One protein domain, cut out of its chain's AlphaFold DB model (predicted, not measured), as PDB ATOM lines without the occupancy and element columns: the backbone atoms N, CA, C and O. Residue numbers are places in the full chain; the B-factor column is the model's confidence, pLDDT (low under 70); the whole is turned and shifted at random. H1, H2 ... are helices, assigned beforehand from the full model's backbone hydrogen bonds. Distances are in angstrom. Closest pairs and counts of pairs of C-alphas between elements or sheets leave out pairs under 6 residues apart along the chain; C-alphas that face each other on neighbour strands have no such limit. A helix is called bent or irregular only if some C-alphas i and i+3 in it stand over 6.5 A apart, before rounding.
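Overview. This is residues 18 to 97 of the 105 residues of a protein of Paragonimus westermani (UniProt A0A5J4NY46). The model is a loose, flat spread of four helices with no packed helical core: the long helix H1 reaches out at one end, the short H2 and the longer H3, joined by a tight link, lie together at the other, and H4 runs off as a separate arm. Two long links, residues 36 to 46 and residues 69 to 80, run through the middle between these parts; residues 18 to 27 of H1 and residues 90 to 97, of which 90 to 95 belong to H4, stick out. The printed part has 80 residues with four named helices, in the order H1, H2, H3, H4, and no named strand; the class is all helix. It is loose, with a radius of gyration of the C-alphas of 16.1 A, and its C-alphas span 48 by 41 by 18 A.

Along the chain. H1, the longest helix, is residues 18 to 35 and measures 25.9 A from first to last C-alpha; it begins at C-alpha 18, at (-51.188, 57.274, 55.729). H4 is residues 81 to 95 and measures 21.0 A, with C-alpha 95 at (-50.706, 19.405, 33.150). H3 is residues 56 to 68 and measures 19.5 A, beginning at C-alpha 56, at (-18.427, 34.616, 46.184). H2 is residues 47 to 51 and measures 7.2 A; it is neither bent nor irregular, but only just: C-alphas 47 and 50 are 6.2 A apart.

Arrangement. H1 touches no helix; it is apart from H2, H3 and H4. H2 and H3 only just touch, with 3 pairs of C-alphas within 8 A. H3 touches H2 with residues 59 to 62 alone. The closest C-alphas of the two are those of Asp 49 and Leu 59, 6.7 A apart, and their centres are 10.9 A apart. H4 also touches no helix, and is apart from H2 and H3. In H1 and H4 every O i to N i+4 pair is within hydrogen-bond range; in H3 it is 7 of 9, and in H2 0 of 1, beside 1 of 2 O i to N i+3 pairs.

Size, cuts and confidence. The two C-alphas farthest apart are those of Ala 20 and Gly 97, at 49.1 A. Without the stretches that stand free, the body has 62 residues and spans 33 by 26 by 17 A. The printed part has no cut. The links H1 to H2, with 11 residues, and H3 to H4, with 12, are long; H2 to H3, with 4, is tight. The mean pLDDT of the printed part is 94.0, and one residue, Gly 97, is under 70.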
ATOM      1  N   ASP A  18     -50.636  58.443  56.408       93.12
ATOM      2  CA  ASP A  18     -51.188  57.274  55.729       93.12
ATOM      3  C   ASP A  18     -51.339  57.497  54.217       93.12
ATOM      4  O   ASP A  18     -50.977  56.622  53.437       93.12
ATOM      5  N   GLU A  19     -51.799  58.677  53.785       92.69
ATOM      6  CA  GLU A  19     -51.964  59.006  52.362       92.69
ATOM      7  C   GLU A  19     -50.605  59.094  51.660       92.69
ATOM      8  O   GLU A  19     -50.412  58.519  50.588       92.69
ATOM      9  N   ALA A  20     -49.622  59.730  52.305       93.50
ATOM     10  CA  ALA A  20     -48.255  59.785  51.791       93.50
ATOM     11  C   ALA A  20     -47.621  58.384  51.686       93.50
ATOM     12  O   ALA A  20     -46.960  58.069  50.693       93.50
ATOM     13  N   THR A  21     -47.858  57.521  52.680       95.00
ATOM     14  CA  THR A  21     -47.373  56.132  52.681       95.00
ATOM     15  C   THR A  21     -48.028  55.312  51.570       95.00
ATOM     16  O   THR A  21     -47.343  54.584  50.849       95.00
ATOM     17  N   GLN A  22     -49.342  55.456  51.394       95.44
ATOM     18  CA  GLN A  22     -50.082  54.764  50.347       95.44
ATOM     19  C   GLN A  22     -49.622  55.203  48.953       95.44
ATOM     20  O   GLN A  22     -49.320  54.350  48.119       95.44
ATOM     21  N   ALA A  23     -49.477  56.510  48.718       95.75
ATOM     22  CA  ALA A  23     -48.983  57.038  47.448       95.75
ATOM     23  C   ALA A  23     -47.577  56.506  47.114       95.75
ATOM     24  O   ALA A  23     -47.299  56.137  45.969       95.75
ATOM     25  N   GLN A  24     -46.695  56.398  48.116       96.50
ATOM     26  CA  GLN A  24     -45.374  55.800  47.936       96.50
ATOM     27  C   GLN A  24     -45.462  54.308  47.576       96.50
ATOM     28  O   GLN A  24     -44.759  53.857  46.668       96.50
ATOM     29  N   GLN A  25     -46.311  53.535  48.261       95.94
ATOM     30  CA  GLN A  25     -46.496  52.115  47.958       95.94
ATOM     31  C   GLN A  25     -47.031  51.915  46.533       95.94
ATOM     32  O   GLN A  25     -46.506  51.081  45.794       95.94
ATOM     33  N   GLU A  26     -48.029  52.695  46.125       96.19
ATOM     34  CA  GLU A  26     -48.615  52.630  44.785       96.19
ATOM     35  C   GLU A  26     -47.594  52.969  43.694       96.19
ATOM     36  O   GLU A  26     -47.529  52.266  42.681       96.19
ATOM     37  N   ALA A  27     -46.748  53.980  43.916       96.75
ATOM     38  CA  ALA A  27     -45.663  54.324  43.001       96.75
ATOM     39  C   ALA A  27     -44.662  53.164  42.842       96.75
ATOM     40  O   ALA A  27     -44.382  52.740  41.719       96.75
ATOM     41  N   ILE A  28     -44.198  52.579  43.955       96.19
ATOM     42  CA  ILE A  28     -43.277  51.426  43.941       96.19
ATOM     43  C   ILE A  28     -43.917  50.231  43.224       96.19
ATOM     44  O   ILE A  28     -43.287  49.576  42.390       96.19
ATOM     45  N   GLU A  29     -45.177  49.927  43.530       95.31
ATOM     46  CA  GLU A  29     -45.896  48.836  42.883       95.31
ATOM     47  C   GLU A  29     -46.077  49.069  41.382       95.31
ATOM     48  O   GLU A  29     -45.970  48.117  40.608       95.31
ATOM     49  N   SER A  30     -46.362  50.304  40.968       96.00
ATOM     50  CA  SER A  30     -46.500  50.680  39.561       96.00
ATOM     51  C   SER A  30     -45.198  50.432  38.796       96.00
ATOM     52  O   SER A  30     -45.209  49.770  37.752       96.00
ATOM     53  N   ASP A  31     -44.062  50.843  39.361       96.50
ATOM     54  CA  ASP A  31     -42.735  50.635  38.773       96.50
ATOM     55  C   ASP A  31     -42.377  49.146  38.674       96.50
ATOM     56  O   ASP A  31     -41.885  48.664  37.648       96.50
ATOM     57  N   ILE A  32     -42.686  48.358  39.705       95.19
ATOM     58  CA  ILE A  32     -42.493  46.902  39.673       95.19
ATOM     59  C   ILE A  32     -43.397  46.261  38.608       95.19
ATOM     60  O   ILE A  32     -42.968  45.346  37.893       95.19
ATOM     61  N   LYS A  33     -44.652  46.714  38.489       94.12
ATOM     62  CA  LYS A  33     -45.628  46.191  37.520       94.12
ATOM     63  C   LYS A  33     -45.216  46.495  36.079       94.12
ATOM     64  O   LYS A  33     -45.413  45.622  35.231       94.12
ATOM     65  N   SER A  34     -44.647  47.671  35.815       94.31
ATOM     66  CA  SER A  34     -44.195  48.085  34.481       94.31
ATOM     67  C   SER A  34     -42.901  47.388  34.047       94.31
ATOM     68  O   SER A  34     -42.745  47.065  32.871       94.31
ATOM     69  N   THR A  35     -42.000  47.087  34.987       93.06
ATOM     70  CA  THR A  35     -40.673  46.516  34.685       93.06
ATOM     71  C   THR A  35     -40.608  44.993  34.731       93.06
ATOM     72  O   THR A  35     -39.731  44.398  34.102       93.06
ATOM     73  N   SER A  36     -41.508  44.329  35.465       92.56
ATOM     74  CA  SER A  36     -41.431  42.880  35.680       92.56
ATOM     75  C   SER A  36     -42.750  42.160  35.382       92.56
ATOM     76  O   SER A  36     -43.810  42.564  35.873       92.56
ATOM     77  N   PRO A  37     -42.735  41.060  34.603       95.88
ATOM     78  CA  PRO A  37     -43.930  40.255  34.373       95.88
ATOM     79  C   PRO A  37     -44.325  39.500  35.648       95.88
ATOM     80  O   PRO A  37     -43.499  39.263  36.527       95.88
ATOM     81  N   LEU A  38     -45.584  39.056  35.730       96.56
ATOM     82  CA  LEU A  38     -46.053  38.228  36.850       96.56
ATOM     83  C   LEU A  38     -45.204  36.955  37.003       96.56
ATOM     84  O   LEU A  38     -44.803  36.611  38.114       96.56
ATOM     85  N   ILE A  39     -44.929  36.280  35.884       96.38
ATOM     86  CA  ILE A  39     -44.119  35.063  35.789       96.38
ATOM     87  C   ILE A  39     -43.295  35.152  34.504       96.38
ATOM     88  O   ILE A  39     -43.848  35.429  33.440       96.38
ATOM     89  N   SER A  40     -41.987  34.928  34.584       95.44
ATOM     90  CA  SER A  40     -41.113  34.919  33.410       95.44
ATOM     91  C   SER A  40     -41.186  33.584  32.641       95.44
ATOM     92  O   SER A  40     -41.585  32.546  33.194       95.44
ATOM     93  N   PRO A  41     -40.717  33.545  31.379       94.06
ATOM     94  CA  PRO A  41     -40.299  32.285  30.766       94.06
ATOM     95  C   PRO A  41     -39.197  31.606  31.596       94.06
ATOM     96  O   PRO A  41     -38.629  32.208  32.512       94.06
ATOM     97  N   ILE A  42     -38.898  30.341  31.291       94.75
ATOM     98  CA  ILE A  42     -37.744  29.660  31.888       94.75
ATOM     99  C   ILE A  42     -36.481  30.361  31.387       94.75
ATOM    100  O   ILE A  42     -36.264  30.465  30.183       94.75
ATOM    101  N   LEU A  43     -35.666  30.834  32.321       94.31
ATOM    102  CA  LEU A  43     -34.384  31.471  32.067       94.31
ATOM    103  C   LEU A  43     -33.244  30.527  32.471       94.31
ATOM    104  O   LEU A  43     -33.404  29.741  33.414       94.31
ATOM    105  N   PRO A  44     -32.075  30.615  31.817       94.12
ATOM    106  CA  PRO A  44     -30.876  29.927  32.276       94.12
ATOM    107  C   PRO A  44     -30.498  30.364  33.696       94.12
ATOM    108  O   PRO A  44     -30.564  31.550  34.024       94.12
ATOM    109  N   LEU A  45     -30.019  29.431  34.522       93.44
ATOM    110  CA  LEU A  45     -29.493  29.762  35.856       93.44
ATOM    111  C   LEU A  45     -28.265  30.678  35.811       93.44
ATOM    112  O   LEU A  45     -27.986  31.343  36.798       93.44
ATOM    113  N   ALA A  46     -27.576  30.755  34.669       91.62
ATOM    114  CA  ALA A  46     -26.486  31.702  34.456       91.62
ATOM    115  C   ALA A  46     -26.933  33.170  34.585       91.62
ATOM    116  O   ALA A  46     -26.147  34.020  34.966       91.62
ATOM    117  N   THR A  47     -28.221  33.470  34.372       92.75
ATOM    118  CA  THR A  47     -28.760  34.825  34.608       92.75
ATOM    119  C   THR A  47     -28.666  35.274  36.069       92.75
ATOM    120  O   THR A  47     -28.883  36.444  36.355       92.75
ATOM    121  N   LEU A  48     -28.403  34.361  37.011       93.88
ATOM    122  CA  LEU A  48     -28.162  34.694  38.415       93.88
ATOM    123  C   LEU A  48     -26.689  35.034  38.695       93.88
ATOM    124  O   LEU A  48     -26.406  35.575  39.757       93.88
ATOM    125  N   ASP A  49     -25.759  34.737  37.782       93.00
ATOM    126  CA  ASP A  49     -24.341  35.056  37.982       93.00
ATOM    127  C   ASP A  49     -24.139  36.576  38.074       93.00
ATOM    128  O   ASP A  49     -23.447  37.057  38.972       93.00
ATOM    129  N   ASP A  50     -24.828  37.331  37.214       92.88
ATOM    130  CA  ASP A  50     -24.801  38.795  37.213       92.88
ATOM    131  C   ASP A  50     -25.430  39.376  38.493       92.88
ATOM    132  O   ASP A  50     -24.861  40.284  39.106       92.88
ATOM    133  N   ASP A  51     -26.558  38.801  38.945       92.62
ATOM    134  CA  ASP A  51     -27.281  39.214  40.163       92.62
ATOM    135  C   ASP A  51     -26.417  39.079  41.434       92.62
ATOM    136  O   ASP A  51     -26.609  39.824  42.396       92.62
ATOM    137  N   PHE A  52     -25.489  38.116  41.452       95.06
ATOM    138  CA  PHE A  52     -24.610  37.825  42.590       95.06
ATOM    139  C   PHE A  52     -23.138  38.145  42.307       95.06
ATOM    140  O   PHE A  52     -22.245  37.675  43.022       95.06
ATOM    141  N   SER A  53     -22.867  38.962  41.287       93.88
ATOM    142  CA  SER A  53     -21.515  39.423  40.989       93.88
ATOM    143  C   SER A  53     -20.895  40.111  42.217       93.88
ATOM    144  O   SER A  53     -21.535  40.885  42.925       93.88
ATOM    145  N   GLY A  54     -19.650  39.752  42.544       94.69
ATOM    146  CA  GLY A  54     -18.967  40.230  43.755       94.69
ATOM    147  C   GLY A  54     -19.327  39.495  45.056       94.69
ATOM    148  O   GLY A  54     -18.707  39.755  46.086       94.69
ATOM    149  N   HIS A  55     -20.253  38.530  45.030       96.00
ATOM    150  CA  HIS A  55     -20.666  37.761  46.205       96.00
ATOM    151  C   HIS A  55     -20.279  36.275  46.098       96.00
ATOM    152  O   HIS A  55     -21.118  35.412  45.834       96.00
ATOM    153  N   ALA A  56     -19.007  35.957  46.371       95.00
ATOM    154  CA  ALA A  56     -18.427  34.616  46.184       95.00
ATOM    155  C   ALA A  56     -19.244  33.468  46.814       95.00
ATOM    156  O   ALA A  56     -19.520  32.472  46.152       95.00
ATOM    157  N   VAL A  57     -19.728  33.637  48.049       96.62
ATOM    158  CA  VAL A  57     -20.531  32.610  48.749       96.62
ATOM    159  C   VAL A  57     -21.845  32.295  48.018       96.62
ATOM    160  O   VAL A  57     -22.335  31.166  48.065       96.62
ATOM    161  N   TYR A  58     -22.452  33.279  47.349       95.62
ATOM    162  CA  TYR A  58     -23.673  33.059  46.570       95.62
ATOM    163  C   TYR A  58     -23.372  32.376  45.237       95.62
ATOM    164  O   TYR A  58     -24.125  31.487  44.843       95.62
ATOM    165  N   LEU A  59     -22.255  32.726  44.596       95.31
ATOM    166  CA  LEU A  59     -21.799  32.078  43.366       95.31
ATOM    167  C   LEU A  59     -21.483  30.590  43.600       95.31
ATOM    168  O   LEU A  59     -21.958  29.741  42.850       95.31
ATOM    169  N   GLU A  60     -20.821  30.242  44.707       96.00
ATOM    170  CA  GLU A  60     -20.576  28.838  45.082       96.00
ATOM    171  C   GLU A  60     -21.881  28.045  45.277       96.00
ATOM    172  O   GLU A  60     -22.022  26.904  44.824       96.00
ATOM    173  N   LYS A  61     -22.883  28.652  45.928       95.75
ATOM    174  CA  LYS A  61     -24.212  28.036  46.085       95.75
ATOM    175  C   LYS A  61     -24.924  27.882  44.743       95.75
ATOM    176  O   LYS A  61     -25.617  26.884  44.530       95.75
ATOM    177  N   LEU A  62     -24.759  28.847  43.845       95.12
ATOM    178  CA  LEU A  62     -25.336  28.812  42.511       95.12
ATOM    179  C   LEU A  62     -24.723  27.689  41.663       95.12
ATOM    180  O   LEU A  62     -25.464  26.995  40.967       95.12
ATOM    181  N   ASP A  63     -23.424  27.418  41.790       94.31
ATOM    182  CA  ASP A  63     -22.771  26.283  41.125       94.31
ATOM    183  C   ASP A  63     -23.329  24.932  41.581       94.31
ATOM    184  O   ASP A  63     -23.504  24.011  40.779       94.31
ATOM    185  N   ILE A  64     -23.674  24.803  42.864       95.38
ATOM    186  CA  ILE A  64     -24.369  23.614  43.375       95.38
ATOM    187  C   ILE A  64     -25.781  23.529  42.776       95.38
ATOM    188  O   ILE A  64     -26.214  22.453  42.358       95.38
ATOM    189  N   LEU A  65     -26.493  24.655  42.693       94.56
ATOM    190  CA  LEU A  65     -27.850  24.717  42.152       94.56
ATOM    191  C   LEU A  65     -27.898  24.330  40.664       94.56
ATOM    192  O   LEU A  65     -28.762  23.546  40.260       94.56
ATOM    193  N   LYS A  66     -26.927  24.802  39.873       93.94
ATOM    194  CA  LYS A  66     -26.762  24.508  38.438       93.94
ATOM    195  C   LYS A  66     -26.602  23.013  38.138       93.94
ATOM    196  O   LYS A  66     -26.965  22.572  37.055       93.94
ATOM    197  N   LYS A  67     -26.121  22.210  39.095       94.69
ATOM    198  CA  LYS A  67     -26.009  20.744  38.941       94.69
ATOM    199  C   LYS A  67     -27.357  20.024  39.019       94.69
ATOM    200  O   LYS A  67     -27.481  18.915  38.508       94.69
ATOM    201  N   LYS A  68     -28.349  20.612  39.696       94.56
ATOM    202  CA  LYS A  68     -29.641  19.967  39.987       94.56
ATOM    203  C   LYS A  68     -30.793  20.514  39.152       94.56
ATOM    204  O   LYS A  68     -31.746  19.787  38.880       94.56
ATOM    205  N   TYR A  69     -30.730  21.785  38.774       93.62
ATOM    206  CA  TYR A  69     -31.820  22.479  38.100       93.62
ATOM    207  C   TYR A  69     -31.355  22.991  36.738       93.62
ATOM    208  O   TYR A  69     -30.232  23.460  36.593       93.62
ATOM    209  N   SER A  70     -32.227  22.906  35.734       89.94
ATOM    210  CA  SER A  70     -31.923  23.316  34.356       89.94
ATOM    211  C   SER A  70     -32.194  24.797  34.081       89.94
ATOM    212  O   SER A  70     -31.671  25.356  33.120       89.94
ATOM    213  N   GLY A  71     -33.006  25.447  34.912       93.44
ATOM    214  CA  GLY A  71     -33.403  26.834  34.725       93.44
ATOM    215  C   GLY A  71     -34.226  27.363  35.892       93.44
ATOM    216  O   GLY A  71     -34.518  26.644  36.849       93.44
ATOM    217  N   ILE A  72     -34.606  28.633  35.793       94.62
ATOM    218  CA  ILE A  72     -35.393  29.350  36.795       94.62
ATOM    219  C   ILE A  72     -36.481  30.187  36.120       94.62
ATOM    220  O   ILE A  72     -36.260  30.773  35.064       94.62
ATOM    221  N   ARG A  73     -37.663  30.274  36.737       95.19
ATOM    222  CA  ARG A  73     -38.663  31.300  36.410       95.19
ATOM    223  C   ARG A  73     -38.611  32.382  37.480       95.19
ATOM    224  O   ARG A  73     -38.746  32.082  38.665       95.19
ATOM    225  N   ARG A  74     -38.420  33.631  37.068       94.94
ATOM    226  CA  ARG A  74     -38.524  34.800  37.941       94.94
ATOM    227  C   ARG A  74     -39.995  35.181  38.109       94.94
ATOM    228  O   ARG A  74     -40.813  34.980  37.210       94.94
ATOM    229  N   LEU A  75     -40.318  35.726  39.275       96.31
ATOM    230  CA  LEU A  75     -41.660  36.167  39.640       96.31
ATOM    231  C   LEU A  75     -41.612  37.637  40.034       96.31
ATOM    232  O   LEU A  75     -40.611  38.097  40.590       96.31
ATOM    233  N   ARG A  76     -42.711  38.348  39.780       96.25
ATOM    234  CA  ARG A  76     -42.883  39.724  40.249       96.25
ATOM    235  C   ARG A  76     -42.725  39.796  41.772       96.25
ATOM    236  O   ARG A  76     -43.274  38.968  42.498       96.25
ATOM    237  N   ARG A  77     -41.981  40.794  42.256       93.94
ATOM    238  CA  ARG A  77     -41.721  41.037  43.685       93.94
ATOM    239  C   ARG A  77     -42.829  41.908  44.297       93.94
ATOM    240  O   ARG A  77     -42.574  43.032  44.693       93.94
ATOM    241  N   ASP A  78     -44.059  41.398  44.331       94.69
ATOM    242  CA  ASP A  78     -45.276  42.135  44.729       94.69
ATOM    243  C   ASP A  78     -45.957  41.575  45.996       94.69
ATOM    244  O   ASP A  78     -47.173  41.658  46.143       94.69
ATOM    245  N   GLY A  79     -45.204  40.896  46.868       94.44
ATOM    246  CA  GLY A  79     -45.738  40.239  48.073       94.44
ATOM    247  C   GLY A  79     -46.526  38.945  47.811       94.44
ATOM    248  O   GLY A  79     -46.641  38.106  48.699       94.44
ATOM    249  N   ASN A  80     -46.978  38.706  46.576       96.12
ATOM    250  CA  ASN A  80     -47.745  37.516  46.191       96.12
ATOM    251  C   ASN A  80     -46.881  36.412  45.558       96.12
ATOM    252  O   ASN A  80     -47.397  35.396  45.082       96.12
ATOM    253  N   CYS A  81     -45.559  36.597  45.527       95.69
ATOM    254  CA  CYS A  81     -44.633  35.743  44.788       95.69
ATOM    255  C   CYS A  81     -44.661  34.275  45.242       95.69
ATOM    256  O   CYS A  81     -44.615  33.396  44.388       95.69
ATOM    257  N   PHE A  82     -44.814  33.983  46.539       96.56
ATOM    258  CA  PHE A  82     -44.902  32.604  47.038       96.56
ATOM    259  C   PHE A  82     -46.125  31.867  46.476       96.56
ATOM    260  O   PHE A  82     -45.988  30.803  45.870       96.56
ATOM    261  N   TYR A  83     -47.315  32.456  46.620       97.31
ATOM    262  CA  TYR A  83     -48.564  31.874  46.122       97.31
ATOM    263  C   TYR A  83     -48.529  31.695  44.605       97.31
ATOM    264  O   TYR A  83     -48.964  30.671  44.078       97.31
ATOM    265  N   ARG A  84     -47.942  32.670  43.903       96.56
ATOM    266  CA  ARG A  84     -47.756  32.629  42.454       96.56
ATOM    267  C   ARG A  84     -46.805  31.509  42.029       96.56
ATOM    268  O   ARG A  84     -47.128  30.777  41.096       96.56
ATOM    269  N   ALA A  85     -45.677  31.347  42.726       95.69
ATOM    270  CA  ALA A  85     -44.706  30.280  42.485       95.69
ATOM    271  C   ALA A  85     -45.358  28.906  42.640       95.69
ATOM    272  O   ALA A  85     -45.307  28.074  41.735       95.69
ATOM    273  N   PHE A  86     -45.988  28.700  43.797       95.88
ATOM    274  CA  PHE A  86     -46.585  27.431  44.171       95.88
ATOM    275  C   PHE A  86     -47.738  27.062  43.238       95.88
ATOM    276  O   PHE A  86     -47.741  25.970  42.677       95.88
ATOM    277  N   GLY A  87     -48.681  27.983  43.022       96.19
ATOM    278  CA  GLY A  87     -49.837  27.746  42.163       96.19
ATOM    279  C   GLY A  87     -49.430  27.408  40.731       96.19
ATOM    280  O   GLY A  87     -49.916  26.428  40.172       96.19
ATOM    281  N   PHE A  88     -48.488  28.163  40.158       94.69
ATOM    282  CA  PHE A  88     -48.012  27.904  38.801       94.69
ATOM    283  C   PHE A  88     -47.306  26.551  38.686       94.69
ATOM    284  O   PHE A  88     -47.665  25.747  37.827       94.69
ATOM    285  N   ALA A  89     -46.342  26.273  39.569       92.50
ATOM    286  CA  ALA A  89     -45.596  25.015  39.548       92.50
ATOM    287  C   ALA A  89     -46.512  23.804  39.774       92.50
ATOM    288  O   ALA A  89     -46.339  22.765  39.137       92.50
ATOM    289  N   TYR A  90     -47.512  23.938  40.647       93.38
ATOM    290  CA  TYR A  90     -48.485  22.884  40.888       93.38
ATOM    291  C   TYR A  90     -49.353  22.634  39.653       93.38
ATOM    292  O   TYR A  90     -49.477  21.489  39.234       93.38
ATOM    293  N   ILE A  91     -49.887  23.674  39.008       93.38
ATOM    294  CA  ILE A  91     -50.672  23.519  37.773       93.38
ATOM    295  C   ILE A  91     -49.818  22.905  36.650       93.38
ATOM    296  O   ILE A  91     -50.267  21.969  35.993       93.38
ATOM    297  N   GLU A  92     -48.573  23.356  36.467       89.56
ATOM    298  CA  GLU A  92     -47.627  22.783  35.494       89.56
ATOM    299  C   GLU A  92     -47.359  21.290  35.784       89.56
ATOM    300  O   GLU A  92     -47.351  20.454  34.875       89.56
ATOM    301  N   TYR A  93     -47.237  20.915  37.061       88.00
ATOM    302  CA  TYR A  93     -47.139  19.518  37.490       88.00
ATOM    303  C   TYR A  93     -48.385  18.693  37.122       88.00
ATOM    304  O   TYR A  93     -48.252  17.559  36.658       88.00
ATOM    305  N   LEU A  94     -49.591  19.252  37.278       89.12
ATOM    306  CA  LEU A  94     -50.836  18.572  36.898       89.12
ATOM    307  C   LEU A  94     -50.956  18.385  35.385       89.12
ATOM    308  O   LEU A  94     -51.313  17.299  34.931       89.12
ATOM    309  N   LEU A  95     -50.626  19.421  34.612       89.62
ATOM    310  CA  LEU A  95     -50.706  19.405  33.150       89.62
ATOM    311  C   LEU A  95     -49.713  18.424  32.520       89.62
ATOM    312  O   LEU A  95     -50.021  17.799  31.510       89.62
ATOM    313  N   THR A  96     -48.540  18.241  33.128       83.00
ATOM    314  CA  THR A  96     -47.509  17.308  32.638       83.00
ATOM    315  C   THR A  96     -47.797  15.836  32.962       83.00
ATOM    316  O   THR A  96     -46.964  14.970  32.698       83.00
ATOM    317  N   GLY A  97     -48.975  15.514  33.513       65.50
ATOM    318  CA  GLY A  97     -49.474  14.139  33.627       65.50
ATOM    319  C   GLY A  97     -48.752  13.261  34.652       65.50
ATOM    320  O   GLY A  97     -49.060  12.073  34.761       65.50
TER     321      GLY A  97